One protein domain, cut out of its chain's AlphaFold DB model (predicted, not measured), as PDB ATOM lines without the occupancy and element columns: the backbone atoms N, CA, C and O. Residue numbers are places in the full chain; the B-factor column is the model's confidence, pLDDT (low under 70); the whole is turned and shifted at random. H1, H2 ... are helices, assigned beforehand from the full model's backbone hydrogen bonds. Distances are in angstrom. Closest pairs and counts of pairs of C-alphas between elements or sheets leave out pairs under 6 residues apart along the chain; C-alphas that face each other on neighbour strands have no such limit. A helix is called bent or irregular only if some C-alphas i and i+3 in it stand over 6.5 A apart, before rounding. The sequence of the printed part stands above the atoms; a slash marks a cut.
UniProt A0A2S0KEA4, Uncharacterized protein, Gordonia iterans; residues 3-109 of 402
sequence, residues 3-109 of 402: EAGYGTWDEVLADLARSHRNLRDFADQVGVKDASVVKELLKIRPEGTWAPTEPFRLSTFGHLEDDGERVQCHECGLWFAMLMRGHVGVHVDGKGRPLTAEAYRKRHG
ATOM      1  N   GLU A   3     145.933 -75.986 102.181       79.69
ATOM      2  CA  GLU A   3     146.582 -77.072 102.944       79.69
ATOM      3  C   GLU A   3     147.950 -76.683 103.524       79.69
ATOM      4  O   GLU A   3     148.368 -77.216 104.544       79.69
ATOM      5  N   ALA A   4     148.640 -75.729 102.896       76.44
ATOM      6  CA  ALA A   4     149.927 -75.216 103.354       76.44
ATOM      7  C   ALA A   4     149.784 -73.965 104.238       76.44
ATOM      8  O   ALA A   4     150.786 -73.339 104.567       76.44
ATOM      9  N   GLY A   5     148.550 -73.600 104.609       89.31
ATOM     10  CA  GLY A   5     148.254 -72.479 105.498       89.31
ATOM     11  C   GLY A   5     148.248 -71.100 104.837       89.31
ATOM     12  O   GLY A   5     148.189 -70.107 105.553       89.31
ATOM     13  N   TYR A   6     148.289 -71.014 103.503       89.19
ATOM     14  CA  TYR A   6     148.254 -69.733 102.787       89.19
ATOM     15  C   TYR A   6     146.857 -69.465 102.220       89.19
ATOM     16  O   TYR A   6     146.316 -70.280 101.462       89.19
ATOM     17  N   GLY A   7     146.298 -68.307 102.563       89.19
ATOM     18  CA  GLY A   7     145.031 -67.793 102.051       89.19
ATOM     19  C   GLY A   7     145.177 -67.076 100.710       89.19
ATOM     20  O   GLY A   7     144.247 -67.098  99.904       89.19
ATOM     21  N   THR A   8     146.344 -66.488 100.427       88.88
ATOM     22  CA  THR A   8     146.594 -65.747  99.177       88.88
ATOM     23  C   THR A   8     147.985 -66.000  98.594       88.88
ATOM     24  O   THR A   8     148.894 -66.484  99.268       88.88
ATOM     25  N   TRP A   9     148.176 -65.666  97.313       86.06
ATOM     26  CA  TRP A   9     149.505 -65.710  96.686       86.06
ATOM     27  C   TRP A   9     150.455 -64.648  97.243       86.06
ATOM     28  O   TRP A   9     151.667 -64.834  97.190       86.06
ATOM     29  N   ASP A  10     149.922 -63.571  97.813       89.25
ATOM     30  CA  ASP A  10     150.728 -62.490  98.382       89.25
ATOM     31  C   ASP A  10     151.395 -62.936  99.673       89.25
ATOM     32  O   ASP A  10     152.579 -62.673  99.876       89.25
ATOM     33  N   GLU A  11     150.676 -63.709 100.484       90.25
ATOM     34  CA  GLU A  11     151.234 -64.375 101.659       90.25
ATOM     35  C   GLU A  11     152.334 -65.369 101.274       90.25
ATOM     36  O   GLU A  11     153.383 -65.387 101.913       90.25
ATOM     37  N   VAL A  12     152.131 -66.150 100.203       89.56
ATOM     38  CA  VAL A  12     153.162 -67.062  99.681       89.56
ATOM     39  C   VAL A  12     154.398 -66.271  99.256       89.56
ATOM     40  O   VAL A  12     155.500 -66.585  99.684       89.56
ATOM     41  N   LEU A  13     154.244 -65.226  98.444       89.12
ATOM     42  CA  LEU A  13     155.365 -64.429  97.938       89.12
ATOM     43  C   LEU A  13     156.140 -63.721  99.054       89.12
ATOM     44  O   LEU A  13     157.371 -63.782  99.074       89.12
ATOM     45  N   ALA A  14     155.429 -63.089  99.987       87.88
ATOM     46  CA  ALA A  14     156.018 -62.453 101.161       87.88
ATOM     47  C   ALA A  14     156.809 -63.466 101.998       87.88
ATOM     48  O   ALA A  14     157.912 -63.187 102.468       87.88
ATOM     49  N   ASP A  15     156.263 -64.667 102.167       88.69
ATOM     50  CA  ASP A  15     156.932 -65.739 102.879       88.69
ATOM     51  C   ASP A  15     158.153 -66.288 102.132       88.69
ATOM     52  O   ASP A  15     159.202 -66.460 102.748       88.69
ATOM     53  N   LEU A  16     158.094 -66.496 100.815       87.88
ATOM     54  CA  LEU A  16     159.250 -66.952 100.032       87.88
ATOM     55  C   LEU A  16     160.397 -65.938 100.037       87.88
ATOM     56  O   LEU A  16     161.554 -66.330 100.213       87.88
ATOM     57  N   ALA A  17     160.082 -64.648  99.901       86.69
ATOM     58  CA  ALA A  17     161.071 -63.577  99.976       86.69
ATOM     59  C   ALA A  17     161.731 -63.515 101.367       86.69
ATOM     60  O   ALA A  17     162.956 -63.471 101.463       86.69
ATOM     61  N   ARG A  18     160.930 -63.603 102.438       87.00
ATOM     62  CA  ARG A  18     161.383 -63.564 103.840       87.00
ATOM     63  C   ARG A  18     162.139 -64.814 104.291       87.00
ATOM     64  O   ARG A  18     163.091 -64.708 105.050       87.00
ATOM     65  N   SER A  19     161.719 -65.996 103.848       79.56
ATOM     66  CA  SER A  19     162.303 -67.289 104.256       79.56
ATOM     67  C   SER A  19     163.462 -67.746 103.368       79.56
ATOM     68  O   SER A  19     163.992 -68.847 103.544       79.56
ATOM     69  N   HIS A  20     163.846 -66.921 102.389       84.19
ATOM     70  CA  HIS A  20     164.894 -67.224 101.416       84.19
ATOM     71  C   HIS A  20     164.619 -68.543 100.680       84.19
ATOM     72  O   HIS A  20     165.518 -69.350 100.402       84.19
ATOM     73  N   ARG A  21     163.342 -68.821 100.405       81.38
ATOM     74  CA  ARG A  21     162.889 -70.031  99.715       81.38
ATOM     75  C   ARG A  21     162.642 -69.729  98.246       81.38
ATOM     76  O   ARG A  21     162.230 -68.633  97.877       81.38
ATOM     77  N   ASN A  22     162.950 -70.702  97.400       80.00
ATOM     78  CA  ASN A  22     162.664 -70.600  95.975       80.00
ATOM     79  C   ASN A  22     161.307 -71.265  95.689       80.00
ATOM     80  O   ASN A  22     160.716 -71.922  96.549       80.00
ATOM     81  N   LEU A  23     160.809 -71.102  94.465       82.06
ATOM     82  CA  LEU A  23     159.519 -71.663  94.061       82.06
ATOM     83  C   LEU A  23     159.495 -73.195  94.072       82.06
ATOM     84  O   LEU A  23     158.437 -73.776  94.300       82.06
ATOM     85  N   ARG A  24     160.652 -73.838  93.909       81.50
ATOM     86  CA  ARG A  24     160.783 -75.290  93.988       81.50
ATOM     87  C   ARG A  24     160.609 -75.801  95.414       81.50
ATOM     88  O   ARG A  24     159.841 -76.729  95.611       81.50
ATOM     89  N   ASP A  25     161.243 -75.162  96.400       80.62
ATOM     90  CA  ASP A  25     161.086 -75.513  97.820       80.62
ATOM     91  C   ASP A  25     159.602 -75.432  98.230       80.62
ATOM     92  O   ASP A  25     159.097 -76.267  98.978       80.62
ATOM     93  N   PHE A  26     158.892 -74.423  97.715       84.25
ATOM     94  CA  PHE A  26     157.453 -74.273  97.917       84.25
ATOM     95  C   PHE A  26     156.641 -75.348  97.197       84.25
ATOM     96  O   PHE A  26     155.711 -75.906  97.774       84.25
ATOM     97  N   ALA A  27     156.984 -75.647  95.942       83.31
ATOM     98  CA  ALA A  27     156.329 -76.690  95.163       83.31
ATOM     99  C   ALA A  27     156.433 -78.053  95.864       83.31
ATOM    100  O   ALA A  27     155.422 -78.740  96.015       83.31
ATOM    101  N   ASP A  28     157.624 -78.377  96.370       80.19
ATOM    102  CA  ASP A  28     157.890 -79.582  97.154       80.19
ATOM    103  C   ASP A  28     157.056 -79.588  98.451       80.19
ATOM    104  O   ASP A  28     156.431 -80.599  98.770       80.19
ATOM    105  N   GLN A  29     156.963 -78.452  99.159       80.62
ATOM    106  CA  GLN A  29     156.136 -78.324 100.370       80.62
ATOM    107  C   GLN A  29     154.650 -78.590 100.102       80.62
ATOM    108  O   GLN A  29     153.985 -79.214 100.925       80.62
ATOM    109  N   VAL A  30     154.111 -78.095  98.985       80.81
ATOM    110  CA  VAL A  30     152.676 -78.215  98.674       80.81
ATOM    111  C   VAL A  30     152.352 -79.407  97.769       80.81
ATOM    112  O   VAL A  30     151.229 -79.516  97.283       80.81
ATOM    113  N   GLY A  31     153.322 -80.300  97.540       82.00
ATOM    114  CA  GLY A  31     153.127 -81.558  96.816       82.00
ATOM    115  C   GLY A  31     152.842 -81.399  95.320       82.00
ATOM    116  O   GLY A  31     152.179 -82.248  94.723       82.00
ATOM    117  N   VAL A  32     153.317 -80.322  94.691       82.00
ATOM    118  CA  VAL A  32     153.092 -80.037  93.264       82.00
ATOM    119  C   VAL A  32     154.408 -79.961  92.497       82.00
ATOM    120  O   VAL A  32     155.475 -79.724  93.050       82.00
ATOM    121  N   LYS A  33     154.351 -80.136  91.173       79.19
ATOM    122  CA  LYS A  33     155.538 -79.982  90.320       79.19
ATOM    123  C   LYS A  33     155.925 -78.502  90.200       79.19
ATOM    124  O   LYS A  33     155.079 -77.680  89.861       79.19
ATOM    125  N   ASP A  34     157.213 -78.199  90.366       74.06
ATOM    126  CA  ASP A  34     157.812 -76.851  90.273       74.06
ATOM    127  C   ASP A  34     157.349 -76.055  89.035       74.06
ATOM    128  O   ASP A  34     156.843 -74.937  89.136       74.06
ATOM    129  N   ALA A  35     157.378 -76.686  87.857       71.12
ATOM    130  CA  ALA A  35     156.947 -76.056  86.607       71.12
ATOM    131  C   ALA A  35     155.479 -75.575  86.623       71.12
ATOM    132  O   ALA A  35     155.144 -74.599  85.949       71.12
ATOM    133  N   SER A  36     154.603 -76.233  87.390       75.75
ATOM    134  CA  SER A  36     153.202 -75.828  87.539       75.75
ATOM    135  C   SER A  36     153.067 -74.596  88.434       75.75
ATOM    136  O   SER A  36     152.283 -73.710  88.111       75.75
ATOM    137  N   VAL A  37     153.862 -74.496  89.505       74.06
ATOM    138  CA  VAL A  37     153.865 -73.335  90.414       74.06
ATOM    139  C   VAL A  37     154.329 -72.087  89.686       74.06
ATOM    140  O   VAL A  37     153.651 -71.067  89.733       74.06
ATOM    141  N   VAL A  38     155.445 -72.181  88.958       69.56
ATOM    142  CA  VAL A  38     155.977 -71.059  88.172       69.56
ATOM    143  C   VAL A  38     154.951 -70.603  87.134       69.56
ATOM    144  O   VAL A  38     154.692 -69.412  87.004       69.56
ATOM    145  N   LYS A  39     154.321 -71.542  86.418       72.44
ATOM    146  CA  LYS A  39     153.316 -71.220  85.399       72.44
ATOM    147  C   LYS A  39     152.085 -70.530  85.993       72.44
ATOM    148  O   LYS A  39     151.609 -69.568  85.400       72.44
ATOM    149  N   GLU A  40     151.573 -70.996  87.131       75.19
ATOM    150  CA  GLU A  40     150.435 -70.350  87.797       75.19
ATOM    151  C   GLU A  40     150.803 -68.977  88.362       75.19
ATOM    152  O   GLU A  40     150.066 -68.014  88.169       75.19
ATOM    153  N   LEU A  41     151.988 -68.835  88.950       71.94
ATOM    154  CA  LEU A  41     152.461 -67.560  89.484       71.94
ATOM    155  C   LEU A  41     152.641 -66.503  88.381       71.94
ATOM    156  O   LEU A  41     152.269 -65.346  88.568       71.94
ATOM    157  N   LEU A  42     153.113 -66.912  87.197       68.06
ATOM    158  CA  LEU A  42     153.206 -66.048  86.014       68.06
ATOM    159  C   LEU A  42     151.846 -65.719  85.383       68.06
ATOM    160  O   LEU A  42     151.683 -64.633  84.833       68.06
ATOM    161  N   LYS A  43     150.858 -66.619  85.465       71.50
ATOM    162  CA  LYS A  43     149.489 -66.355  84.984       71.50
ATOM    163  C   LYS A  43     148.745 -65.344  85.852       71.50
ATOM    164  O   LYS A  43     147.951 -64.571  85.332       71.50
ATOM    165  N   ILE A  44     148.969 -65.384  87.164       65.31
ATOM    166  CA  ILE A  44     148.216 -64.587  88.143       65.31
ATOM    167  C   ILE A  44     148.733 -63.143  88.215       65.31
ATOM    168  O   ILE A  44     148.008 -62.249  88.644       65.31
ATOM    169  N   ARG A  45     149.969 -62.886  87.768       66.75
ATOM    170  CA  ARG A  45     150.628 -61.577  87.892       66.75
ATOM    171  C   ARG A  45     151.221 -61.078  86.559       66.75
ATOM    172  O   ARG A  45     152.431 -60.864  86.483       66.75
ATOM    173  N   PRO A  46     150.407 -60.836  85.513       57.75
ATOM    174  CA  PRO A  46     150.898 -60.279  84.248       57.75
ATOM    175  C   PRO A  46     151.428 -58.836  84.373       57.75
ATOM    176  O   PRO A  46     152.203 -58.402  83.529       57.75
ATOM    177  N   GLU A  47     151.065 -58.103  85.434       56.22
ATOM    178  CA  GLU A  47     151.385 -56.672  85.604       56.22
ATOM    179  C   GLU A  47     152.576 -56.380  86.536       56.22
ATOM    180  O   GLU A  47     152.762 -55.249  86.978       56.22
ATOM    181  N   GLY A  48     153.413 -57.375  86.854       55.66
ATOM    182  CA  GLY A  48     154.703 -57.122  87.515       55.66
ATOM    183  C   GLY A  48     154.626 -56.559  88.940       55.66
ATOM    184  O   GLY A  48     155.629 -56.073  89.462       55.66
ATOM    185  N   THR A  49     153.472 -56.626  89.608       68.88
ATOM    186  CA  THR A  49     153.350 -56.179  90.999       68.88
ATOM    187  C   THR A  49     153.893 -57.240  91.953       68.88
ATOM    188  O   THR A  49     153.159 -58.010  92.568       68.88
ATOM    189  N   TRP A  50     155.214 -57.239  92.120       85.62
ATOM    190  CA  TRP A  50     155.932 -57.958  93.178       85.62
ATOM    191  C   TRP A  50     155.842 -57.247  94.538       85.62
ATOM    192  O   TRP A  50     156.656 -57.495  95.425       85.62
ATOM    193  N   ALA A  51     154.841 -56.378  94.719       86.12
ATOM    194  CA  ALA A  51     154.637 -55.558  95.911       86.12
ATOM    195  C   ALA A  51     154.699 -56.343  97.240       86.12
ATOM    196  O   ALA A  51     155.321 -55.837  98.171       86.12
ATOM    197  N   PRO A  52     154.180 -57.588  97.349       89.88
ATOM    198  CA  PRO A  52     154.300 -58.371  98.586       89.88
ATOM    199  C   PRO A  52     155.743 -58.718  98.983       89.88
ATOM    200  O   PRO A  52     156.016 -58.996 100.147       89.88
ATOM    201  N   THR A  53     156.672 -58.716  98.025       91.00
ATOM    202  CA  THR A  53     158.097 -59.004  98.261       91.00
ATOM    203  C   THR A  53     158.919 -57.750  98.550       91.00
ATOM    204  O   THR A  53     160.030 -57.871  99.060       91.00
ATOM    205  N   GLU A  54     158.391 -56.560  98.242       89.50
ATOM    206  CA  GLU A  54     159.110 -55.284  98.347       89.50
ATOM    207  C   GLU A  54     159.703 -55.047  99.746       89.50
ATOM    208  O   GLU A  54     160.892 -54.738  99.820       89.50
ATOM    209  N   PRO A  55     158.970 -55.280 100.861       90.31
ATOM    210  CA  PRO A  55     159.520 -55.082 102.205       90.31
ATOM    211  C   PRO A  55     160.699 -56.004 102.547       90.31
ATOM    212  O   PRO A  55     161.410 -55.755 103.516       90.31
ATOM    213  N   PHE A  56     160.890 -57.078 101.779       87.69
ATOM    214  CA  PHE A  56     161.923 -58.090 101.999       87.69
ATOM    215  C   PHE A  56     163.041 -58.017 100.956       87.69
ATOM    216  O   PHE A  56     163.937 -58.864 100.965       87.69
ATOM    217  N   ARG A  57     163.006 -57.043 100.036       92.19
ATOM    218  CA  ARG A  57     164.070 -56.849  99.049       92.19
ATOM    219  C   ARG A  57     165.285 -56.202  99.719       92.19
ATOM    220  O   ARG A  57     165.248 -55.048 100.125       92.19
ATOM    221  N   LEU A  58     166.357 -56.975  99.804       87.50
ATOM    222  CA  LEU A  58     167.668 -56.611 100.329       87.50
ATOM    223  C   LEU A  58     168.635 -56.181  99.216       87.50
ATOM    224  O   LEU A  58     169.481 -55.321  99.446       87.50
ATOM    225  N   SER A  59     168.508 -56.739  98.004       91.62
ATOM    226  CA  SER A  59     169.287 -56.290  96.838       91.62
ATOM    227  C   SER A  59     168.992 -54.821  96.522       91.62
ATOM    228  O   SER A  59     167.832 -54.417  96.411       91.62
ATOM    229  N   THR A  60     170.043 -54.027  96.329       92.75
ATOM    230  CA  THR A  60     169.966 -52.580  96.076       92.75
ATOM    231  C   THR A  60     170.727 -52.213  94.807       92.75
ATOM    232  O   THR A  60     171.492 -53.005  94.272       92.75
ATOM    233  N   PHE A  61     170.519 -51.008  94.272       94.88
ATOM    234  CA  PHE A  61     171.233 -50.583  93.065       94.88
ATOM    235  C   PHE A  61     172.759 -50.675  93.262       94.88
ATOM    236  O   PHE A  61     173.311 -50.059  94.169       94.88
ATOM    237  N   GLY A  62     173.430 -51.438  92.402       92.31
ATOM    238  CA  GLY A  62     174.860 -51.733  92.473       92.31
ATOM    239  C   GLY A  62     175.230 -52.953  93.321       92.31
ATOM    240  O   GLY A  62     176.386 -53.370  93.272       92.31
ATOM    241  N   HIS A  63     174.281 -53.568  94.035       91.56
ATOM    242  CA  HIS A  63     174.534 -54.667  94.969       91.56
ATOM    243  C   HIS A  63     173.485 -55.780  94.878       91.56
ATOM    244  O   HIS A  63     172.303 -55.587  95.162       91.56
ATOM    245  N   LEU A  64     173.942 -56.983  94.537       93.69
ATOM    246  CA  LEU A  64     173.118 -58.185  94.543       93.69
ATOM    247  C   LEU A  64     173.302 -58.908  95.879       93.69
ATOM    248  O   LEU A  64     174.405 -59.365  96.174       93.69
ATOM    249  N   GLU A  65     172.231 -59.043  96.655       91.06
ATOM    250  CA  GLU A  65     172.286 -59.784  97.910       91.06
ATOM    251  C   GLU A  65     172.469 -61.284  97.633       91.06
ATOM    252  O   GLU A  65     171.770 -61.855  96.792       91.06
ATOM    253  N   ASP A  66     173.405 -61.913  98.344       88.31
ATOM    254  CA  ASP A  66     173.757 -63.334  98.256       88.31
ATOM    255  C   ASP A  66     173.744 -63.933  99.670       88.31
ATOM    256  O   ASP A  66     174.462 -63.466 100.553       88.31
ATOM    257  N   ASP A  67     172.938 -64.969  99.911       78.94
ATOM    258  CA  ASP A  67     172.876 -65.638 101.218       78.94
ATOM    259  C   ASP A  67     173.945 -66.736 101.386       78.94
ATOM    260  O   ASP A  67     174.048 -67.339 102.463       78.94
ATOM    261  N   GLY A  68     174.767 -66.954 100.353       77.62
ATOM    262  CA  GLY A  68     175.815 -67.971 100.269       77.62
ATOM    263  C   GLY A  68     175.373 -69.267  99.584       77.62
ATOM    264  O   GLY A  68     176.202 -70.159  99.377       77.62
ATOM    265  N   GLU A  69     174.088 -69.395  99.254       79.44
ATOM    266  CA  GLU A  69     173.535 -70.457  98.405       79.44
ATOM    267  C   GLU A  69     172.729 -69.887  97.228       79.44
ATOM    268  O   GLU A  69     172.554 -70.548  96.195       79.44
ATOM    269  N   ARG A  70     172.189 -68.676  97.385       87.88
ATOM    270  CA  ARG A  70     171.221 -68.036  96.499       87.88
ATOM    271  C   ARG A  70     171.447 -66.535  96.469       87.88
ATOM    272  O   ARG A  70     171.811 -65.922  97.460       87.88
ATOM    273  N   VAL A  71     171.111 -65.938  95.337       92.38
ATOM    274  CA  VAL A  71     171.085 -64.493  95.131       92.38
ATOM    275  C   VAL A  71     169.651 -63.988  95.014       92.38
ATOM    276  O   VAL A  71     168.800 -64.649  94.402       92.38
ATOM    277  N   GLN A  72     169.377 -62.818  95.582       94.12
ATOM    278  CA  GLN A  72     168.055 -62.206  95.549       94.12
ATOM    279  C   GLN A  72     167.868 -61.338  94.300       94.12
ATOM    280  O   GLN A  72     168.642 -60.423  94.020       94.12
ATOM    281  N   CYS A  73     166.800 -61.584  93.545       95.19
ATOM    282  CA  CYS A  73     166.486 -60.814  92.349       95.19
ATOM    283  C   CYS A  73     165.970 -59.401  92.685       95.19
ATOM    284  O   CYS A  73     164.973 -59.254  93.386       95.19
ATOM    285  N   HIS A  74     166.572 -58.368  92.093       95.12
ATOM    286  CA  HIS A  74     166.121 -56.973  92.181       95.12
ATOM    287  C   HIS A  74     164.690 -56.722  91.688       95.12
ATOM    288  O   HIS A  74     164.051 -55.795  92.163       95.12
ATOM    289  N   GLU A  75     164.193 -57.503  90.726       93.06
ATOM    290  CA  GLU A  75     162.889 -57.241  90.099       93.06
ATOM    291  C   GLU A  75     161.736 -57.842  90.916       93.06
ATOM    292  O   GLU A  75     160.649 -57.277  90.964       93.06
ATOM    293  N   CYS A  76     161.964 -58.979  91.586       90.88
ATOM    294  CA  CYS A  76     160.904 -59.711  92.287       90.88
ATOM    295  C   CYS A  76     161.176 -60.050  93.750       90.88
ATOM    296  O   CYS A  76     160.353 -60.723  94.356       90.88
ATOM    297  N   GLY A  77     162.330 -59.682  94.313       91.38
ATOM    298  CA  GLY A  77     162.672 -59.959  95.716       91.38
ATOM    299  C   GLY A  77     162.831 -61.446  96.083       91.38
ATOM    300  O   GLY A  77     163.108 -61.757  97.240       91.38
ATOM    301  N   LEU A  78     162.679 -62.374  95.130       91.25
ATOM    302  CA  LEU A  78     162.818 -63.817  95.354       91.25
ATOM    303  C   LEU A  78     164.272 -64.290  95.206       91.25
ATOM    304  O   LEU A  78     165.085 -63.662  94.525       91.25
ATOM    305  N   TRP A  79     164.576 -65.438  95.815       91.62
ATOM    306  CA  TRP A  79     165.927 -65.992  95.939       91.62
ATOM    307  C   TRP A  79     166.177 -67.164  94.991       91.62
ATOM    308  O   TRP A  79     165.387 -68.110  94.929       91.62
ATOM    309  N   PHE A  80     167.316 -67.149  94.296       89.69
ATOM    310  CA  PHE A  80     167.673 -68.167  93.305       89.69
ATOM    311  C   PHE A  80     169.144 -68.551  93.391       89.69
ATOM    312  O   PHE A  80     170.006 -67.689  93.487       89.69
ATOM    313  N   ALA A  81     169.462 -69.837  93.232       87.19
ATOM    314  CA  ALA A  81     170.858 -70.276  93.118       87.19
ATOM    315  C   ALA A  81     171.582 -69.601  91.931       87.19
ATOM    316  O   ALA A  81     172.777 -69.315  91.976       87.19
ATOM    317  N   MET A  82     170.839 -69.328  90.853       90.06
ATOM    318  CA  MET A  82     171.333 -68.685  89.643       90.06
ATOM    319  C   MET A  82     170.208 -67.901  88.966       90.06
ATOM    320  O   MET A  82     169.202 -68.485  88.574       90.06
ATOM    321  N   LEU A  83     170.396 -66.597  88.761       91.12
ATOM    322  CA  LEU A  83     169.441 -65.750  88.039       91.12
ATOM    323  C   LEU A  83     169.591 -65.912  86.516       91.12
ATOM    324  O   LEU A  83     168.607 -65.902  85.779       91.12
ATOM    325  N   MET A  84     170.827 -66.097  86.040       82.69
ATOM    326  CA  MET A  84     171.170 -66.068  84.609       82.69
ATOM    327  C   MET A  84     170.617 -67.236  83.768       82.69
ATOM    328  O   MET A  84     170.398 -67.061  82.572       82.69
ATOM    329  N   ARG A  85     170.342 -68.414  84.352       67.88
ATOM    330  CA  ARG A  85     169.700 -69.543  83.645       67.88
ATOM    331  C   ARG A  85     168.181 -69.513  83.838       67.88
ATOM    332  O   ARG A  85     167.618 -70.333  84.550       67.88
ATOM    333  N   GLY A  86     167.529 -68.556  83.185       76.19
ATOM    334  CA  GLY A  86     166.078 -68.565  82.980       76.19
ATOM    335  C   GLY A  86     165.277 -67.589  83.839       76.19
ATOM    336  O   GLY A  86     164.280 -67.082  83.340       76.19
ATOM    337  N   HIS A  87     165.708 -67.246  85.061       89.12
ATOM    338  CA  HIS A  87     164.910 -66.339  85.896       89.12
ATOM    339  C   HIS A  87     164.936 -64.889  85.395       89.12
ATOM    340  O   HIS A  87     163.881 -64.281  85.283       89.12
ATOM    341  N   VAL A  88     166.104 -64.334  85.041       92.06
ATOM    342  CA  VAL A  88     166.180 -62.944  84.532       92.06
ATOM    343  C   VAL A  88     165.264 -62.736  83.321       92.06
ATOM    344  O   VAL A  88     164.610 -61.705  83.230       92.06
ATOM    345  N   GLY A  89     165.156 -63.733  82.438       89.19
ATOM    346  CA  GLY A  89     164.315 -63.659  81.239       89.19
ATOM    347  C   GLY A  89     162.804 -63.682  81.504       89.19
ATOM    348  O   GLY A  89     162.035 -63.448  80.578       89.19
ATOM    349  N   VAL A  90     162.367 -63.953  82.737       86.38
ATOM    350  CA  VAL A  90     160.960 -63.800  83.146       86.38
ATOM    351  C   VAL A  90     160.575 -62.324  83.256       86.38
ATOM    352  O   VAL A  90     159.419 -61.968  83.046       86.38
ATOM    353  N   HIS A  91     161.543 -61.465  83.569       89.12
ATOM    354  CA  HIS A  91     161.336 -60.025  83.662       89.12
ATOM    355  C   HIS A  91     161.501 -59.387  82.292       89.12
ATOM    356  O   HIS A  91     162.302 -59.842  81.473       89.12
ATOM    357  N   VAL A  92     160.759 -58.311  82.050       89.50
ATOM    358  CA  VAL A  92     160.769 -57.602  80.770       89.50
ATOM    359  C   VAL A  92     161.320 -56.184  80.910       89.50
ATOM    360  O   VAL A  92     161.227 -55.551  81.965       89.50
ATOM    361  N   ASP A  93     161.926 -55.685  79.837       89.19
ATOM    362  CA  ASP A  93     162.326 -54.289  79.712       89.19
ATOM    363  C   ASP A  93     161.111 -53.373  79.461       89.19
ATOM    364  O   ASP A  93     159.986 -53.829  79.255       89.19
ATOM    365  N   GLY A  94     161.336 -52.055  79.420       86.31
ATOM    366  CA  GLY A  94     160.280 -51.075  79.121       86.31
ATOM    367  C   GLY A  94     159.651 -51.198  77.723       86.31
ATOM    368  O   GLY A  94     158.751 -50.434  77.397       86.31
ATOM    369  N   LYS A  95     160.121 -52.132  76.885       90.38
ATOM    370  CA  LYS A  95     159.558 -52.469  75.570       90.38
ATOM    371  C   LYS A  95     158.897 -53.855  75.565       90.38
ATOM    372  O   LYS A  95     158.575 -54.359  74.492       90.38
ATOM    373  N   GLY A  96     158.726 -54.483  76.730       87.94
ATOM    374  CA  GLY A  96     158.118 -55.806  76.870       87.94
ATOM    375  C   GLY A  96     159.014 -56.967  76.430       87.94
ATOM    376  O   GLY A  96     158.522 -58.081  76.261       87.94
ATOM    377  N   ARG A  97     160.318 -56.746  76.216       91.69
ATOM    378  CA  ARG A  97     161.253 -57.805  75.801       91.69
ATOM    379  C   ARG A  97     161.895 -58.451  77.029       91.69
ATOM    380  O   ARG A  97     162.281 -57.708  77.928       91.69
ATOM    381  N   PRO A  98     162.084 -59.783  77.060       91.19
ATOM    382  CA  PRO A  98     162.809 -60.458  78.136       91.19
ATOM    383  C   PRO A  98     164.168 -59.813  78.428       91.19
ATOM    384  O   PRO A  98     164.940 -59.537  77.503       91.19
ATOM    385  N   LEU A  99     164.481 -59.592  79.705       93.94
ATOM    386  CA  LEU A  99     165.781 -59.069  80.111       93.94
ATOM    387  C   LEU A  99     166.882 -60.094  79.816       93.94
ATOM    388  O   LEU A  99     166.770 -61.284  80.116       93.94
ATOM    389  N   THR A 100     167.991 -59.614  79.259       94.81
ATOM    390  CA  THR A 100     169.249 -60.365  79.208       94.81
ATOM    391  C   THR A 100     170.037 -60.141  80.498       94.81
ATOM    392  O   THR A 100     169.810 -59.165  81.213       94.81
ATOM    393  N   ALA A 101     171.011 -61.006  80.798       95.38
ATOM    394  CA  ALA A 101     171.909 -60.805  81.940       95.38
ATOM    395  C   ALA A 101     172.646 -59.450  81.878       95.38
ATOM    396  O   ALA A 101     172.813 -58.784  82.896       95.38
ATOM    397  N   GLU A 102     173.054 -59.025  80.681       96.00
ATOM    398  CA  GLU A 102     173.696 -57.726  80.453       96.00
ATOM    399  C   GLU A 102     172.733 -56.561  80.720       96.00
ATOM    400  O   GLU A 102     173.069 -55.637  81.462       96.00
ATOM    401  N   ALA A 103     171.512 -56.631  80.176       95.81
ATOM    402  CA  ALA A 103     170.489 -55.615  80.400       95.81
ATOM    403  C   ALA A 103     170.111 -55.513  81.884       95.81
ATOM    404  O   ALA A 103     169.972 -54.408  82.402       95.81
ATOM    405  N   TYR A 104     170.015 -56.652  82.574       96.56
ATOM    406  CA  TYR A 104     169.752 -56.725  84.008       96.56
ATOM    407  C   TYR A 104     170.848 -56.037  84.828       96.56
ATOM    408  O   TYR A 104     170.552 -55.161  85.639       96.56
ATOM    409  N   ARG A 105     172.126 -56.361  84.579       96.94
ATOM    410  CA  ARG A 105     173.250 -55.704  85.267       96.94
ATOM    411  C   ARG A 105     173.244 -54.201  85.045       96.94
ATOM    412  O   ARG A 105     173.306 -53.448  86.009       96.94
ATOM    413  N   LYS A 106     173.093 -53.771  83.789       96.94
ATOM    414  CA  LYS A 106     173.034 -52.351  83.432       96.94
ATOM    415  C   LYS A 106     171.876 -51.636  84.130       96.94
ATOM    416  O   LYS A 106     172.065 -50.536  84.635       96.94
ATOM    417  N   ARG A 107     170.693 -52.256  84.168       96.25
ATOM    418  CA  ARG A 107     169.493 -51.694  84.805       96.25
ATOM    419  C   ARG A 107     169.674 -51.495  86.307       96.25
ATOM    420  O   ARG A 107     169.201 -50.495  86.832       96.25
ATOM    421  N   HIS A 108     170.359 -52.419  86.974       97.06
ATOM    422  CA  HIS A 108     170.561 -52.388  88.423       97.06
ATOM    423  C   HIS A 108     171.949 -51.897  88.839       97.06
ATOM    424  O   HIS A 108     172.329 -52.103  89.982       97.06
ATOM    425  N   GLY A 109     172.720 -51.275  87.941       96.75
ATOM    426  CA  GLY A 109     174.032 -50.706  88.271       96.75
ATOM    427  C   GLY A 109     175.100 -51.722  88.680       96.75
ATOM    428  O   GLY A 109     176.099 -51.337  89.278       96.75
TER     429      GLY A 109
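AT A GLANCE: This is residues 3 to 109 of the 402 residues of an uncharacterized protein of Gordonia iterans (UniProt A0A2S0KEA4). You find little regular structure here: two pairs of short helices, H1 with H4 and H2 with H3, gather in one half, while looped residues 57 to 100 lead to H5 at the far end. The printed part has 107 residues with five named helices, H1 to H5 in order, no named strand, and 41 residues in named elements, all helix. It is compact, with a radius of gyration of the C-alphas of 13.5 A, spanning 41 by 30 by 23 A.

IN THESE COORDINATES: Find C-alpha 9 at (149.505, -65.710, 96.686); from there H1, residues 9 to 18, runs 14.0 A. Next come H2, residues 23 to 29, H3, residues 34 to 44, 15.7 A long, and H4, residues 51 to 56, irregular, with C-alphas 52 and 55 7.2 A apart. H5, residues 101 to 107, ends at C-alpha 107, (169.493, -51.694, 84.805).

HOW THE PARTS SIT: H1 touches H4, closest at the C-alphas of Ala 14 and Thr 53, 5.0 A, at a shallow tilt of 18 degrees. H2 touches H3, closest at the C-alphas of Arg 24 and Asp 34, 5.0 A. H5 touches no helix. Each O i to N i+4 pair is within hydrogen-bond range in H1, H2, H3 and H5; H4 has 0 of 2, but 2 of 3 O i to N i+3 pairs.

THE WHOLE: The C-alphas farthest apart, Glu 3 and Lys 106, are 41.1 A apart. The printed part has no cut; H4 to H5 is a long link. Look for pLDDT under 70 at residues 38, 42, 44 to 49 and 85.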